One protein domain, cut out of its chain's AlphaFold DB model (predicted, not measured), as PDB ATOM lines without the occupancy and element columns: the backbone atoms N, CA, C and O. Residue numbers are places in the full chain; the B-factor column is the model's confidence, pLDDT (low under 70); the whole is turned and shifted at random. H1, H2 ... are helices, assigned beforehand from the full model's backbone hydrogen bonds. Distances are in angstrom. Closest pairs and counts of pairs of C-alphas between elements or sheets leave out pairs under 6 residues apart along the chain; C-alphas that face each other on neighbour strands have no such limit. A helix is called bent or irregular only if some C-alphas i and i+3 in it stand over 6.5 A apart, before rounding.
ATOM      1  N   SER A   2      -7.968 -12.157  23.008       88.88
ATOM      2  CA  SER A   2      -8.060 -13.626  23.041       88.88
ATOM      3  C   SER A   2      -7.962 -14.110  24.495       88.88
ATOM      4  O   SER A   2      -7.294 -13.453  25.300       88.88
ATOM      5  N   PRO A   3      -8.623 -15.222  24.857       86.00
ATOM      6  CA  PRO A   3      -8.640 -15.711  26.236       86.00
ATOM      7  C   PRO A   3      -7.230 -15.974  26.786       86.00
ATOM      8  O   PRO A   3      -6.943 -15.605  27.919       86.00
ATOM      9  N   GLU A   4      -6.324 -16.492  25.955       90.44
ATOM     10  CA  GLU A   4      -4.921 -16.743  26.322       90.44
ATOM     11  C   GLU A   4      -4.163 -15.457  26.678       90.44
ATOM     12  O   GLU A   4      -3.423 -15.400  27.658       90.44
ATOM     13  N   LEU A   5      -4.368 -14.383  25.909       90.19
ATOM     14  CA  LEU A   5      -3.738 -13.099  26.207       90.19
ATOM     15  C   LEU A   5      -4.291 -12.513  27.510       90.19
ATOM     16  O   LEU A   5      -3.533 -11.929  28.282       90.19
ATOM     17  N   THR A   6      -5.592 -12.670  27.770       91.00
ATOM     18  CA  THR A   6      -6.216 -12.230  29.028       91.00
ATOM     19  C   THR A   6      -5.590 -12.936  30.219       91.00
ATOM     20  O   THR A   6      -5.240 -12.279  31.195       91.00
ATOM     21  N   GLU A   7      -5.373 -14.243  30.116       90.31
ATOM     22  CA  GLU A   7      -4.725 -15.028  31.162       90.31
ATOM     23  C   GLU A   7      -3.293 -14.549  31.445       90.31
ATOM     24  O   GLU A   7      -2.948 -14.299  32.598       90.31
ATOM     25  N   ILE A   8      -2.483 -14.319  30.405       91.06
ATOM     26  CA  ILE A   8      -1.108 -13.812  30.558       91.06
ATOM     27  C   ILE A   8      -1.097 -12.443  31.250       91.06
ATOM     28  O   ILE A   8      -0.295 -12.198  32.153       91.06
ATOM     29  N   VAL A   9      -1.995 -11.543  30.846       93.00
ATOM     30  CA  VAL A   9      -2.098 -10.202  31.436       93.00
ATOM     31  C   VAL A   9      -2.545 -10.280  32.899       93.00
ATOM     32  O   VAL A   9      -2.000  -9.574  33.748       93.00
ATOM     33  N   LEU A  10      -3.483 -11.172  33.223       93.19
ATOM     34  CA  LEU A  10      -3.934 -11.409  34.593       93.19
ATOM     35  C   LEU A  10      -2.837 -12.021  35.476       93.19
ATOM     36  O   LEU A  10      -2.704 -11.622  36.633       93.19
ATOM     37  N   LEU A  11      -2.022 -12.937  34.945       93.81
ATOM     38  CA  LEU A  11      -0.843 -13.473  35.635       93.81
ATOM     39  C   LEU A  11       0.192 -12.374  35.902       93.81
ATOM     40  O   LEU A  11       0.709 -12.270  37.014       93.81
ATOM     41  N   PHE A  12       0.453 -11.516  34.912       93.56
ATOM     42  CA  PHE A  12       1.387 -10.398  35.040       93.56
ATOM     43  C   PHE A  12       0.958  -9.409  36.133       93.56
ATOM     44  O   PHE A  12       1.735  -9.119  37.047       93.56
ATOM     45  N   PHE A  13      -0.292  -8.937  36.100       95.56
ATOM     46  CA  PHE A  13      -0.808  -8.041  37.138       95.56
ATOM     47  C   PHE A  13      -0.939  -8.734  38.497       95.56
ATOM     48  O   PHE A  13      -0.678  -8.107  39.522       95.56
ATOM     49  N   GLY A  14      -1.246 -10.032  38.530       95.44
ATOM     50  CA  GLY A  14      -1.210 -10.807  39.767       95.44
ATOM     51  C   GLY A  14       0.187 -10.853  40.395       95.44
ATOM     52  O   GLY A  14       0.334 -10.675  41.606       95.44
ATOM     53  N   GLY A  15       1.228 -11.008  39.571       94.94
ATOM     54  CA  GLY A  15       2.628 -10.927  39.992       94.94
ATOM     55  C   GLY A  15       3.003  -9.558  40.569       94.94
ATOM     56  O   GLY A  15       3.660  -9.474  41.610       94.94
ATOM     57  N   ILE A  16       2.535  -8.470  39.948       96.44
ATOM     58  CA  ILE A  16       2.710  -7.114  40.492       96.44
ATOM     59  C   ILE A  16       1.995  -6.993  41.841       96.44
ATOM     60  O   ILE A  16       2.607  -6.565  42.811       96.44
ATOM     61  N   ALA A  17       0.740  -7.435  41.948       96.38
ATOM     62  CA  ALA A  17      -0.016  -7.343  43.195       96.38
ATOM     63  C   ALA A  17       0.687  -8.077  44.350       96.38
ATOM     64  O   ALA A  17       0.923  -7.483  45.404       96.38
ATOM     65  N   ILE A  18       1.074  -9.344  44.157       95.38
ATOM     66  CA  ILE A  18       1.697 -10.143  45.222       95.38
ATOM     67  C   ILE A  18       3.079  -9.605  45.619       95.38
ATOM     68  O   ILE A  18       3.400  -9.548  46.808       95.38
ATOM     69  N   SER A  19       3.877  -9.144  44.648       95.31
ATOM     70  CA  SER A  19       5.177  -8.526  44.927       95.31
ATOM     71  C   SER A  19       5.022  -7.192  45.653       95.31
ATOM     72  O   SER A  19       5.758  -6.944  46.607       95.31
ATOM     73  N   SER A  20       4.024  -6.376  45.300       96.56
ATOM     74  CA  SER A  20       3.714  -5.146  46.023       96.56
ATOM     75  C   SER A  20       3.349  -5.413  47.481       96.56
ATOM     76  O   SER A  20       3.896  -4.763  48.368       96.56
ATOM     77  N   PHE A  21       2.493  -6.402  47.761       94.31
ATOM     78  CA  PHE A  21       2.173  -6.786  49.141       94.31
ATOM     79  C   PHE A  21       3.412  -7.244  49.913       94.31
ATOM     80  O   PHE A  21       3.643  -6.791  51.036       94.31
ATOM     81  N   TRP A  22       4.239  -8.095  49.305       95.06
ATOM     82  CA  TRP A  22       5.474  -8.567  49.927       95.06
ATOM     83  C   TRP A  22       6.454  -7.423  50.225       95.06
ATOM     84  O   TRP A  22       7.040  -7.362  51.307       95.06
ATOM     85  N   LEU A  23       6.622  -6.487  49.291       95.50
ATOM     86  CA  LEU A  23       7.504  -5.333  49.451       95.50
ATOM     87  C   LEU A  23       6.982  -4.345  50.498       95.50
ATOM     88  O   LEU A  23       7.782  -3.822  51.270       95.50
ATOM     89  N   LEU A  24       5.666  -4.128  50.585       95.50
ATOM     90  CA  LEU A  24       5.072  -3.306  51.643       95.50
ATOM     91  C   LEU A  24       5.353  -3.894  53.027       95.50
ATOM     92  O   LEU A  24       5.783  -3.164  53.917       95.50
ATOM     93  N   ILE A  25       5.186  -5.211  53.199       94.56
ATOM     94  CA  ILE A  25       5.533  -5.895  54.454       94.56
ATOM     95  C   ILE A  25       7.022  -5.702  54.767       94.56
ATOM     96  O   ILE A  25       7.367  -5.305  55.878       94.56
ATOM     97  N   ASN A  26       7.908  -5.912  53.788       92.81
ATOM     98  CA  ASN A  26       9.350  -5.739  53.988       92.81
ATOM     99  C   ASN A  26       9.738  -4.306  54.361       92.81
ATOM    100  O   ASN A  26      10.591  -4.126  55.226       92.81
ATOM    101  N   LEU A  27       9.117  -3.294  53.749       92.38
ATOM    102  CA  LEU A  27       9.370  -1.885  54.064       92.38
ATOM    103  C   LEU A  27       8.938  -1.526  55.489       92.38
ATOM    104  O   LEU A  27       9.613  -0.737  56.145       92.38
ATOM    105  N   VAL A  28       7.842  -2.117  55.971       90.75
ATOM    106  CA  VAL A  28       7.367  -1.923  57.347       90.75
ATOM    107  C   VAL A  28       8.290  -2.626  58.344       90.75
ATOM    108  O   VAL A  28       8.698  -2.022  59.330       90.75
ATOM    109  N   VAL A  29       8.657  -3.882  58.080       90.88
ATOM    110  CA  VAL A  29       9.514  -4.679  58.978       90.88
ATOM    111  C   VAL A  29      10.948  -4.146  59.019       90.88
ATOM    112  O   VAL A  29      11.578  -4.145  60.072       90.88
ATOM    113  N   SER A  30      11.459  -3.654  57.891       89.00
ATOM    114  CA  SER A  30      12.824  -3.124  57.764       89.00
ATOM    115  C   SER A  30      12.898  -1.615  58.015       89.00
ATOM    116  O   SER A  30      13.864  -0.968  57.604       89.00
ATOM    117  N   TYR A  31      11.872  -1.031  58.642       87.00
ATOM    118  CA  TYR A  31      11.836   0.397  58.920       87.00
ATOM    119  C   TYR A  31      13.037   0.816  59.773       87.00
ATOM    120  O   TYR A  31      13.298   0.240  60.831       87.00
ATOM    121  N   HIS A  32      13.756   1.845  59.322       84.50
ATOM    122  CA  HIS A  32      14.903   2.384  60.041       84.50
ATOM    123  C   HIS A  32      14.736   3.892  60.268       84.50
ATOM    124  O   HIS A  32      14.406   4.594  59.312       84.50
ATOM    125  N   PRO A  33      15.019   4.422  61.477       79.81
ATOM    126  CA  PRO A  33      14.762   5.829  61.820       79.81
ATOM    127  C   PRO A  33      15.463   6.854  60.917       79.81
ATOM    128  O   PRO A  33      14.999   7.982  60.781       79.81
ATOM    129  N   TYR A  34      16.585   6.468  60.308       81.38
ATOM    130  CA  TYR A  34      17.416   7.340  59.472       81.38
ATOM    131  C   TYR A  34      17.125   7.228  57.971       81.38
ATOM    132  O   TYR A  34      17.702   7.969  57.178       81.38
ATOM    133  N   HIS A  35      16.245   6.313  57.564       81.62
ATOM    134  CA  HIS A  35      15.843   6.147  56.174       81.62
ATOM    135  C   HIS A  35      14.393   6.603  56.025       81.62
ATOM    136  O   HIS A  35      13.548   6.234  56.832       81.62
ATOM    137  N   ASN A  36      14.083   7.395  54.998       84.06
ATOM    138  CA  ASN A  36      12.704   7.786  54.720       84.06
ATOM    139  C   ASN A  36      12.065   6.775  53.750       84.06
ATOM    140  O   ASN A  36      12.246   6.899  52.536       84.06
ATOM    141  N   PRO A  37      11.306   5.772  54.232       86.31
ATOM    142  CA  PRO A  37      10.678   4.780  53.367       86.31
ATOM    143  C   PRO A  37       9.434   5.323  52.652       86.31
ATOM    144  O   PRO A  37       8.801   4.565  51.928       86.31
ATOM    145  N   ALA A  38       9.027   6.582  52.863       88.50
ATOM    146  CA  ALA A  38       7.741   7.066  52.366       88.50
ATOM    147  C   ALA A  38       7.643   6.957  50.839       88.50
ATOM    148  O   ALA A  38       6.654   6.449  50.319       88.50
ATOM    149  N   VAL A  39       8.693   7.366  50.119       89.75
ATOM    150  CA  VAL A  39       8.729   7.294  48.650       89.75
ATOM    151  C   VAL A  39       8.597   5.850  48.141       89.75
ATOM    152  O   VAL A  39       7.674   5.604  47.362       89.75
ATOM    153  N   PRO A  40       9.433   4.877  48.568       92.06
ATOM    154  CA  PRO A  40       9.266   3.490  48.137       92.06
ATOM    155  C   PRO A  40       7.959   2.858  48.637       92.06
ATOM    156  O   PRO A  40       7.387   2.021  47.949       92.06
ATOM    157  N   PHE A  41       7.438   3.269  49.793       94.00
ATOM    158  CA  PHE A  41       6.156   2.775  50.287       94.00
ATOM    159  C   PHE A  41       5.005   3.187  49.365       94.00
ATOM    160  O   PHE A  41       4.250   2.335  48.899       94.00
ATOM    161  N   PHE A  42       4.891   4.481  49.054       94.81
ATOM    162  CA  PHE A  42       3.817   4.975  48.194       94.81
ATOM    163  C   PHE A  42       3.948   4.480  46.755       94.81
ATOM    164  O   PHE A  42       2.931   4.169  46.139       94.81
ATOM    165  N   SER A  43       5.164   4.350  46.216       94.81
ATOM    166  CA  SER A  43       5.346   3.818  44.861       94.81
ATOM    167  C   SER A  43       4.879   2.364  44.753       94.81
ATOM    168  O   SER A  43       4.137   2.020  43.831       94.81
ATOM    169  N   VAL A  44       5.237   1.524  45.727       96.31
ATOM    170  CA  VAL A  44       4.820   0.118  45.775       96.31
ATOM    171  C   VAL A  44       3.317  -0.001  46.032       96.31
ATOM    172  O   VAL A  44       2.653  -0.814  45.388       96.31
ATOM    173  N   PHE A  45       2.763   0.832  46.915       96.56
ATOM    174  CA  PHE A  45       1.326   0.877  47.182       96.56
ATOM    175  C   PHE A  45       0.522   1.229  45.925       96.56
ATOM    176  O   PHE A  45      -0.419   0.518  45.572       96.56
ATOM    177  N   ILE A  46       0.922   2.285  45.211       97.31
ATOM    178  CA  ILE A  46       0.279   2.703  43.959       97.31
ATOM    179  C   ILE A  46       0.397   1.597  42.906       97.31
ATOM    180  O   ILE A  46      -0.583   1.294  42.231       97.31
ATOM    181  N   SER A  47       1.560   0.952  42.793       97.12
ATOM    182  CA  SER A  47       1.761  -0.162  41.861       97.12
ATOM    183  C   SER A  47       0.804  -1.330  42.135       97.12
ATOM    184  O   SER A  47       0.163  -1.819  41.202       97.12
ATOM    185  N   GLY A  48       0.630  -1.717  43.402       96.69
ATOM    186  CA  GLY A  48      -0.324  -2.756  43.795       96.69
ATOM    187  C   GLY A  48      -1.777  -2.354  43.524       96.69
ATOM    188  O   GLY A  48      -2.552  -3.150  42.996       96.69
ATOM    189  N   ALA A  49      -2.139  -1.099  43.807       96.38
ATOM    190  CA  ALA A  49      -3.475  -0.574  43.528       96.38
ATOM    191  C   ALA A  49      -3.795  -0.569  42.023       96.38
ATOM    192  O   ALA A  49      -4.882  -0.983  41.622       96.38
ATOM    193  N   ILE A  50      -2.834  -0.166  41.182       96.50
ATOM    194  CA  ILE A  50      -2.959  -0.212  39.719       96.50
ATOM    195  C   ILE A  50      -3.158  -1.656  39.247       96.50
ATOM    196  O   ILE A  50      -4.037  -1.916  38.428       96.50
ATOM    197  N   ALA A  51      -2.397  -2.609  39.785       96.44
ATOM    198  CA  ALA A  51      -2.529  -4.015  39.415       96.44
ATOM    199  C   ALA A  51      -3.917  -4.593  39.746       96.44
ATOM    200  O   ALA A  51      -4.520  -5.287  38.921       96.44
ATOM    201  N   ILE A  52      -4.461  -4.259  40.919       95.38
ATOM    202  CA  ILE A  52      -5.816  -4.662  41.321       95.38
ATOM    203  C   ILE A  52      -6.865  -3.988  40.428       95.38
ATOM    204  O   ILE A  52      -7.815  -4.644  40.005       95.38
ATOM    205  N   PHE A  53      -6.682  -2.708  40.093       94.88
ATOM    206  CA  PHE A  53      -7.579  -1.982  39.193       94.88
ATOM    207  C   PHE A  53      -7.644  -2.626  37.803       94.88
ATOM    208  O   PHE A  53      -8.738  -2.880  37.301       94.88
ATOM    209  N   PHE A  54      -6.497  -2.950  37.199       94.44
ATOM    210  CA  PHE A  54      -6.475  -3.652  35.914       94.44
ATOM    211  C   PHE A  54      -7.135  -5.027  36.015       94.44
ATOM    212  O   PHE A  54      -7.952  -5.371  35.166       94.44
ATOM    213  N   THR A  55      -6.865  -5.778  37.082       93.94
ATOM    214  CA  THR A  55      -7.525  -7.072  37.318       93.94
ATOM    215  C   THR A  55      -9.051  -6.933  37.379       93.94
ATOM    216  O   THR A  55      -9.762  -7.718  36.751       93.94
ATOM    217  N   ALA A  56      -9.558  -5.907  38.069       93.50
ATOM    218  CA  ALA A  56     -10.987  -5.606  38.136       93.50
ATOM    219  C   ALA A  56     -11.569  -5.249  36.760       93.50
ATOM    220  O   ALA A  56     -12.626  -5.753  36.388       93.50
ATOM    221  N   ALA A  57     -10.861  -4.417  35.991       92.25
ATOM    222  CA  ALA A  57     -11.280  -3.991  34.660       92.25
ATOM    223  C   ALA A  57     -11.336  -5.152  33.651       92.25
ATOM    224  O   ALA A  57     -12.194  -5.159  32.774       92.25
ATOM    225  N   LEU A  58     -10.441  -6.134  33.782       91.06
ATOM    226  CA  LEU A  58     -10.361  -7.307  32.905       91.06
ATOM    227  C   LEU A  58     -11.366  -8.415  33.251       91.06
ATOM    228  O   LEU A  58     -11.635  -9.258  32.401       91.06
ATOM    229  N   SER A  59     -11.903  -8.435  34.472       85.75
ATOM    230  CA  SER A  59     -12.695  -9.565  34.981       85.75
ATOM    231  C   SER A  59     -14.212  -9.328  34.999       85.75
ATOM    232  O   SER A  59     -14.909 -10.167  35.545       85.75
ATOM    233  N   GLU A  60     -14.691  -8.212  34.424       82.06
ATOM    234  CA  GLU A  60     -16.098  -7.785  34.244       82.06
ATOM    235  C   GLU A  60     -17.067  -8.016  35.435       82.06
ATOM    236  O   GLU A  60     -17.359  -9.132  35.844       82.06
ATOM    237  N   ASN A  61     -17.692  -6.945  35.950       82.94
ATOM    238  CA  ASN A  61     -18.738  -7.014  36.995       82.94
ATOM    239  C   ASN A  61     -18.327  -7.674  38.328       82.94
ATOM    240  O   ASN A  61     -19.169  -8.201  39.057       82.94
ATOM    241  N   ILE A  62     -17.051  -7.590  38.701       90.88
ATOM    242  CA  ILE A  62     -16.576  -8.061  40.006       90.88
ATOM    243  C   ILE A  62     -16.357  -6.916  40.999       90.88
ATOM    244  O   ILE A  62     -16.025  -5.788  40.633       90.88
ATOM    245  N   SER A  63     -16.526  -7.213  42.288       92.50
ATOM    246  CA  SER A  63     -16.191  -6.271  43.360       92.50
ATOM    247  C   SER A  63     -14.673  -6.086  43.486       92.50
ATOM    248  O   SER A  63     -13.893  -6.964  43.118       92.50
ATOM    249  N   THR A  64     -14.233  -4.978  44.088       89.81
ATOM    250  CA  THR A  64     -12.805  -4.719  44.349       89.81
ATOM    251  C   THR A  64     -12.160  -5.797  45.231       89.81
ATOM    252  O   THR A  64     -10.984  -6.124  45.063       89.81
ATOM    253  N   ILE A  65     -12.927  -6.379  46.158       93.88
ATOM    254  CA  ILE A  65     -12.463  -7.469  47.028       93.88
ATOM    255  C   ILE A  65     -12.205  -8.725  46.193       93.88
ATOM    256  O   ILE A  65     -11.148  -9.342  46.322       93.88
ATOM    257  N   GLU A  66     -13.125  -9.064  45.288       94.56
ATOM    258  CA  GLU A  66     -12.949 -10.208  44.394       94.56
ATOM    259  C   GLU A  66     -11.788  -9.974  43.419       94.56
ATOM    260  O   GLU A  66     -10.970 -10.865  43.213       94.56
ATOM    261  N   ALA A  67     -11.628  -8.750  42.906       94.12
ATOM    262  CA  ALA A  67     -10.495  -8.393  42.053       94.12
ATOM    263  C   ALA A  67      -9.157  -8.555  42.780       94.12
ATOM    264  O   ALA A  67      -8.197  -9.077  42.215       94.12
ATOM    265  N   THR A  68      -9.103  -8.167  44.057       94.31
ATOM    266  CA  THR A  68      -7.922  -8.371  44.906       94.31
ATOM    267  C   THR A  68      -7.629  -9.858  45.076       94.31
ATOM    268  O   THR A  68      -6.489 -10.292  44.909       94.31
ATOM    269  N   ARG A  69      -8.658 -10.660  45.369       95.12
ATOM    270  CA  ARG A  69      -8.528 -12.112  45.524       95.12
ATOM    271  C   ARG A  69      -8.024 -12.775  44.243       95.12
ATOM    272  O   ARG A  69      -7.113 -13.597  44.310       95.12
ATOM    273  N   ILE A  70      -8.583 -12.404  43.093       94.62
ATOM    274  CA  ILE A  70      -8.177 -12.913  41.780       94.62
ATOM    275  C   ILE A  70      -6.727 -12.523  41.488       94.62
ATOM    276  O   ILE A  70      -5.926 -13.394  41.157       94.62
ATOM    277  N   ALA A  71      -6.356 -11.254  41.688       95.00
ATOM    278  CA  ALA A  71      -4.991 -10.783  41.468       95.00
ATOM    279  C   ALA A  71      -3.984 -11.575  42.318       95.00
ATOM    280  O   ALA A  71      -2.998 -12.092  41.798       95.00
ATOM    281  N   LEU A  72      -4.258 -11.743  43.613       94.88
ATOM    282  CA  LEU A  72      -3.386 -12.498  44.516       94.88
ATOM    283  C   LEU A  72      -3.301 -13.984  44.150       94.88
ATOM    284  O   LEU A  72      -2.216 -14.562  44.191       94.88
ATOM    285  N   THR A  73      -4.421 -14.597  43.763       95.44
ATOM    286  CA  THR A  73      -4.464 -16.012  43.361       95.44
ATOM    287  C   THR A  73      -3.676 -16.237  42.074       95.44
ATOM    288  O   THR A  73      -2.870 -17.163  42.001       95.44
ATOM    289  N   ASN A  74      -3.835 -15.354  41.086       94.19
ATOM    290  CA  ASN A  74      -3.080 -15.402  39.836       94.19
ATOM    291  C   ASN A  74      -1.588 -15.156  40.076       94.19
ATOM    292  O   ASN A  74      -0.759 -15.872  39.526       94.19
ATOM    293  N   GLY A  75      -1.236 -14.209  40.951       93.00
ATOM    294  CA  GLY A  75       0.150 -13.978  41.355       93.00
ATOM    295  C   GLY A  75       0.780 -15.207  42.007       93.00
ATOM    296  O   GLY A  75       1.868 -15.626  41.616       93.00
ATOM    297  N   GLY A  76       0.078 -15.830  42.956       93.31
ATOM    298  CA  GLY A  76       0.521 -17.070  43.594       93.31
ATOM    299  C   GLY A  76       0.657 -18.229  42.604       93.31
ATOM    300  O   GLY A  76       1.667 -18.929  42.613       93.31
ATOM    301  N   SER A  77      -0.315 -18.397  41.705       93.56
ATOM    302  CA  SER A  77      -0.268 -19.398  40.634       93.56
ATOM    303  C   SER A  77       0.937 -19.179  39.714       93.56
ATOM    304  O   SER A  77       1.710 -20.106  39.480       93.56
ATOM    305  N   GLY A  78       1.174 -17.939  39.277       90.06
ATOM    306  CA  GLY A  78       2.330 -17.579  38.456       90.06
ATOM    307  C   GLY A  78       3.665 -17.887  39.139       90.06
ATOM    308  O   GLY A  78       4.568 -18.431  38.507       90.06
ATOM    309  N   LEU A  79       3.786 -17.632  40.447       89.44
ATOM    310  CA  LEU A  79       4.979 -18.015  41.213       89.44
ATOM    311  C   LEU A  79       5.200 -19.534  41.219       89.44
ATOM    312  O   LEU A  79       6.329 -19.988  41.026       89.44
ATOM    313  N   LEU A  80       4.136 -20.322  41.397       91.69
ATOM    314  CA  LEU A  80       4.218 -21.785  41.350       91.69
ATOM    315  C   LEU A  80       4.599 -22.297  39.955       91.69
ATOM    316  O   LEU A  80       5.380 -23.240  39.850       91.69
ATOM    317  N   GLN A  81       4.112 -21.654  38.892       90.88
ATOM    318  CA  GLN A  81       4.471 -21.988  37.510       90.88
ATOM    319  C   GLN A  81       5.942 -21.682  37.186       90.88
ATOM    320  O   GLN A  81       6.556 -22.388  36.389       90.88
ATOM    321  N   ILE A  82       6.528 -20.657  37.815       89.56
ATOM    322  CA  ILE A  82       7.944 -20.289  37.641       89.56
ATOM    323  C   ILE A  82       8.875 -21.185  38.479       89.56
ATOM    324  O   ILE A  82      10.048 -21.358  38.136       89.56
ATOM    325  N   LEU A  83       8.374 -21.799  39.553       91.25
ATOM    326  CA  LEU A  83       9.177 -22.576  40.499       91.25
ATOM    327  C   LEU A  83      10.024 -23.701  39.854       91.25
ATOM    328  O   LEU A  83      11.203 -23.808  40.202       91.25
ATOM    329  N   PRO A  84       9.529 -24.491  38.876       93.31
ATOM    330  CA  PRO A  84      10.350 -25.466  38.153       93.31
ATOM    331  C   PRO A  84      11.585 -24.851  37.482       93.31
ATOM    332  O   PRO A  84      12.671 -25.426  37.539       93.31
ATOM    333  N   PHE A  85      11.458 -23.658  36.896       92.44
ATOM    334  CA  PHE A  85      12.586 -22.960  36.274       92.44
ATOM    335  C   PHE A  85      13.599 -22.493  37.318       92.44
ATOM    336  O   PHE A  85      14.806 -22.636  37.113       92.44
ATOM    337  N   ALA A  86      13.122 -22.003  38.466       91.25
ATOM    338  CA  ALA A  86      13.990 -21.665  39.587       91.25
ATOM    339  C   ALA A  86      14.791 -22.893  40.058       91.25
ATOM    340  O   ALA A  86      15.998 -22.788  40.273       91.25
ATOM    341  N   TYR A  87      14.167 -24.076  40.129       93.94
ATOM    342  CA  TYR A  87      14.868 -25.319  40.467       93.94
ATOM    343  C   TYR A  87      15.973 -25.678  39.477       93.94
ATOM    344  O   TYR A  87      17.051 -26.079  39.912       93.94
ATOM    345  N   VAL A  88      15.759 -25.505  38.170       96.75
ATOM    346  CA  VAL A  88      16.806 -25.746  37.161       96.75
ATOM    347  C   VAL A  88      18.004 -24.821  37.388       96.75
ATOM    348  O   VAL A  88      19.151 -25.269  37.355       96.75
ATOM    349  N   VAL A  89      17.751 -23.542  37.681       95.75
ATOM    350  CA  VAL A  89      18.804 -22.563  37.987       95.75
ATOM    351  C   VAL A  89      19.560 -22.952  39.260       95.75
ATOM    352  O   VAL A  89      20.793 -22.981  39.258       95.75
ATOM    353  N   PHE A  90      18.853 -23.308  40.335       94.88
ATOM    354  CA  PHE A  90      19.487 -23.765  41.573       94.88
ATOM    355  C   PHE A  90      20.312 -25.033  41.361       94.88
ATOM    356  O   PHE A  90      21.450 -25.099  41.819       94.88
ATOM    357  N   LEU A  91      19.782 -26.007  40.621       96.25
ATOM    358  CA  LEU A  91      20.484 -27.242  40.292       96.25
ATOM    359  C   LEU A  91      21.775 -26.958  39.518       96.25
ATOM    360  O   LEU A  91      22.818 -27.514  39.853       96.25
ATOM    361  N   PHE A  92      21.746 -26.044  38.545       96.56
ATOM    362  CA  PHE A  92      22.950 -25.614  37.834       96.56
ATOM    363  C   PHE A  92      24.010 -25.037  38.786       96.56
ATOM    364  O   PHE A  92      25.179 -25.428  38.722       96.56
ATOM    365  N   PHE A  93      23.622 -24.140  39.697       95.81
ATOM    366  CA  PHE A  93      24.558 -23.562  40.664       95.81
ATOM    367  C   PHE A  93      25.094 -24.596  41.658       95.81
ATOM    368  O   PHE A  93      26.286 -24.566  41.968       95.81
ATOM    369  N   LEU A  94      24.257 -25.530  42.112       95.38
ATOM    370  CA  LEU A  94      24.664 -26.624  42.992       95.38
ATOM    371  C   LEU A  94      25.641 -27.572  42.297       95.38
ATOM    372  O   LEU A  94      26.672 -27.907  42.873       95.38
ATOM    373  N   LEU A  95      25.382 -27.943  41.041       95.00
ATOM    374  CA  LEU A  95      26.303 -28.755  40.245       95.00
ATOM    375  C   LEU A  95      27.634 -28.034  40.035       95.00
ATOM    376  O   LEU A  95      28.695 -28.613  40.258       95.00
ATOM    377  N   LYS A  96      27.594 -26.749  39.672       93.62
ATOM    378  CA  LYS A  96      28.800 -25.929  39.523       93.62
ATOM    379  C   LYS A  96      29.600 -25.859  40.824       93.62
ATOM    380  O   LYS A  96      30.823 -25.958  40.784       93.62
ATOM    381  N   ALA A  97      28.932 -25.691  41.964       90.31
ATOM    382  CA  ALA A  97      29.572 -25.671  43.274       90.31
ATOM    383  C   ALA A  97      30.152 -27.043  43.650       90.31
ATOM    384  O   ALA A  97      31.275 -27.104  44.140       90.31
ATOM    385  N   SER A  98      29.436 -28.133  43.362       90.31
ATOM    386  CA  SER A  98      29.873 -29.505  43.638       90.31
ATOM    387  C   SER A  98      31.064 -29.940  42.782       90.31
ATOM    388  O   SER A  98      31.897 -30.711  43.247       90.31
ATOM    389  N   LEU A  99      31.144 -29.476  41.532       89.38
ATOM    390  CA  LEU A  99      32.237 -29.792  40.606       89.38
ATOM    391  C   LEU A  99      33.425 -28.835  40.741       89.38
ATOM    392  O   LEU A  99      34.490 -29.078  40.166       89.38
ATOM    393  N   ARG A 100      33.270 -27.737  41.491       83.62
ATOM    394  CA  ARG A 100      34.375 -26.833  41.792       83.62
ATOM    395  C   ARG A 100      35.379 -27.602  42.644       83.62
ATOM    396  O   ARG A 100      35.121 -27.886  43.810       83.62
ATOM    397  N   ARG A 101      36.538 -27.928  42.062       70.88
ATOM    398  CA  ARG A 101      37.670 -28.462  42.829       70.88
ATOM    399  C   ARG A 101      37.934 -27.514  43.997       70.88
ATOM    400  O   ARG A 101      37.993 -26.298  43.784       70.88
ATOM    401  N   ARG A 102      38.070 -28.061  45.213       66.44
ATOM    402  CA  ARG A 102      38.595 -27.284  46.340       66.44
ATOM    403  C   ARG A 102      39.892 -26.624  45.850       66.44
ATOM    404  O   ARG A 102      40.712 -27.330  45.254       66.44
ATOM    405  N   PRO A 103      40.081 -25.304  46.038       66.50
ATOM    406  CA  PRO A 103      41.428 -24.746  46.009       66.50
ATOM    407  C   PRO A 103      42.290 -25.648  46.891       66.50
ATOM    408  O   PRO A 103      41.774 -26.106  47.912       66.50
ATOM    409  N   GLN A 104      43.521 -25.965  46.480       62.72
ATOM    410  CA  GLN A 104      44.451 -26.691  47.346       62.72
ATOM    411  C   GLN A 104      44.470 -25.952  48.679       62.72
ATOM    412  O   GLN A 104      44.922 -24.811  48.746       62.72
ATOM    413  N   ASP A 105      43.819 -26.542  49.675       66.38
ATOM    414  CA  ASP A 105      43.653 -25.921  50.971       66.38
ATOM    415  C   ASP A 105      45.008 -26.105  51.646       66.38
ATOM    416  O   ASP A 105      45.409 -27.256  51.854       66.38
ATOM    417  N   PRO A 106      45.766 -25.026  51.906       67.94
ATOM    418  CA  PRO A 106      47.114 -25.157  52.441       67.94
ATOM    419  C   PRO A 106      47.127 -25.912  53.777       67.94
ATOM    420  O   PRO A 106      48.141 -26.502  54.121       67.94
ATOM    421  N   LEU A 107      45.996 -25.968  54.491       69.38
ATOM    422  CA  LEU A 107      45.831 -26.767  55.706       69.38
ATOM    423  C   LEU A 107      45.669 -28.275  55.448       69.38
ATOM    424  O   LEU A 107      46.059 -29.068  56.294       69.38
ATOM    425  N   LEU A 108      45.115 -28.682  54.300       66.94
ATOM    426  CA  LEU A 108      45.037 -30.095  53.901       66.94
ATOM    427  C   LEU A 108      46.387 -30.617  53.406       66.94
ATOM    428  O   LEU A 108      46.711 -31.764  53.669       66.94
ATOM    429  N   ALA A 109      47.185 -29.772  52.746       70.12
ATOM    430  CA  ALA A 109      48.535 -30.140  52.317       70.12
ATOM    431  C   ALA A 109      49.460 -30.480  53.501       70.12
ATOM    432  O   ALA A 109      50.334 -31.324  53.364       70.12
TER     433      ALA A 109
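What this domain is: This is residues 2 to 109 of the 114 residues of an uncharacterized protein of Candidatus Poseidoniales archaeon (UniProt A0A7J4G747). What does a first look show? A long bent helix, H3, crosses a hairpin of two helices, H1 and H2, with its first arm H3a, and its second arm H3b sticks out past that three-helix body. Residues 80 to 109 stand free as one long arm, with the small helix H4 at its far end. What is it built of? The printed part has 108 residues with four named helices, in the order H1, H2, H3, H4, and no named strand; the class is all helix. How large is its outline? It is extended, with a radius of gyration of the C-alphas of 20.6 A, and flat, spanning 72 by 45 by 16 A.

Where its parts are: Where is the longest helix? H3, residues 64 to 99, was assigned as one helix by its hydrogen bonds but is bent: C-alphas 81 and 84 are 6.9 A apart. Its arms are H3a, residues 64 to 81, 25.4 A long from C-alpha 64 at (-12.805, -4.719, 44.349), and H3b, residues 84 to 99, 22.4 A long. Where are the others? H1, residues 3 to 29, begins with C-alpha 3 at (-8.640, -15.711, 26.236) and is 39.0 A long; H2, residues 38 to 58, is 30.2 A long. H4, residues 106 to 109, is 5.2 A long and ends with C-alpha 109 at (48.535, -30.140, 52.317).

How they stand to each other: What does H3a touch? It touches residues 10 to 18 of H1, about perpendicular at 85 degrees, the closest C-alphas being those of Gly 14 and Gly 75, 3.8 A apart. With residues 64 to 71 it touches residues 51 to 56 of H2, about perpendicular at 82 degrees, the closest C-alphas being those of Ala 56 and Ala 67, 4.8 A apart. How do H1 and H2 stand? They touch as a helical hairpin, opposite ways at a shallow tilt of 25 degrees, the closest C-alphas being those of Ala 17 and Gly 48, 4.6 A apart. What of H3b and H4? H3b stands to H3a at a steep tilt of 35.3 degrees, only just past shallow. H3b and H4 touch no helix. Are the helix backbones complete? Every O i to N i+4 pair is within hydrogen-bond range in H1, H2, H3a and H3b; H4 is too short for such a pair.

The domain as a whole: How far does it reach? The two C-alphas farthest apart, those of Asn 61 and Ala 109, are 72.8 A apart, while the body without the free stretches, 29 to 36 and 80 to 109, spans 40 by 24 by 16 A. Are there cuts or long links? The printed part has no cut; the link from H2 to H3 is tight, and those from H1 to H2 and from H3 to H4 are short. Where is confidence low? Mean pLDDT of the printed part is 90.3, and residues 102 to 108 are under 70.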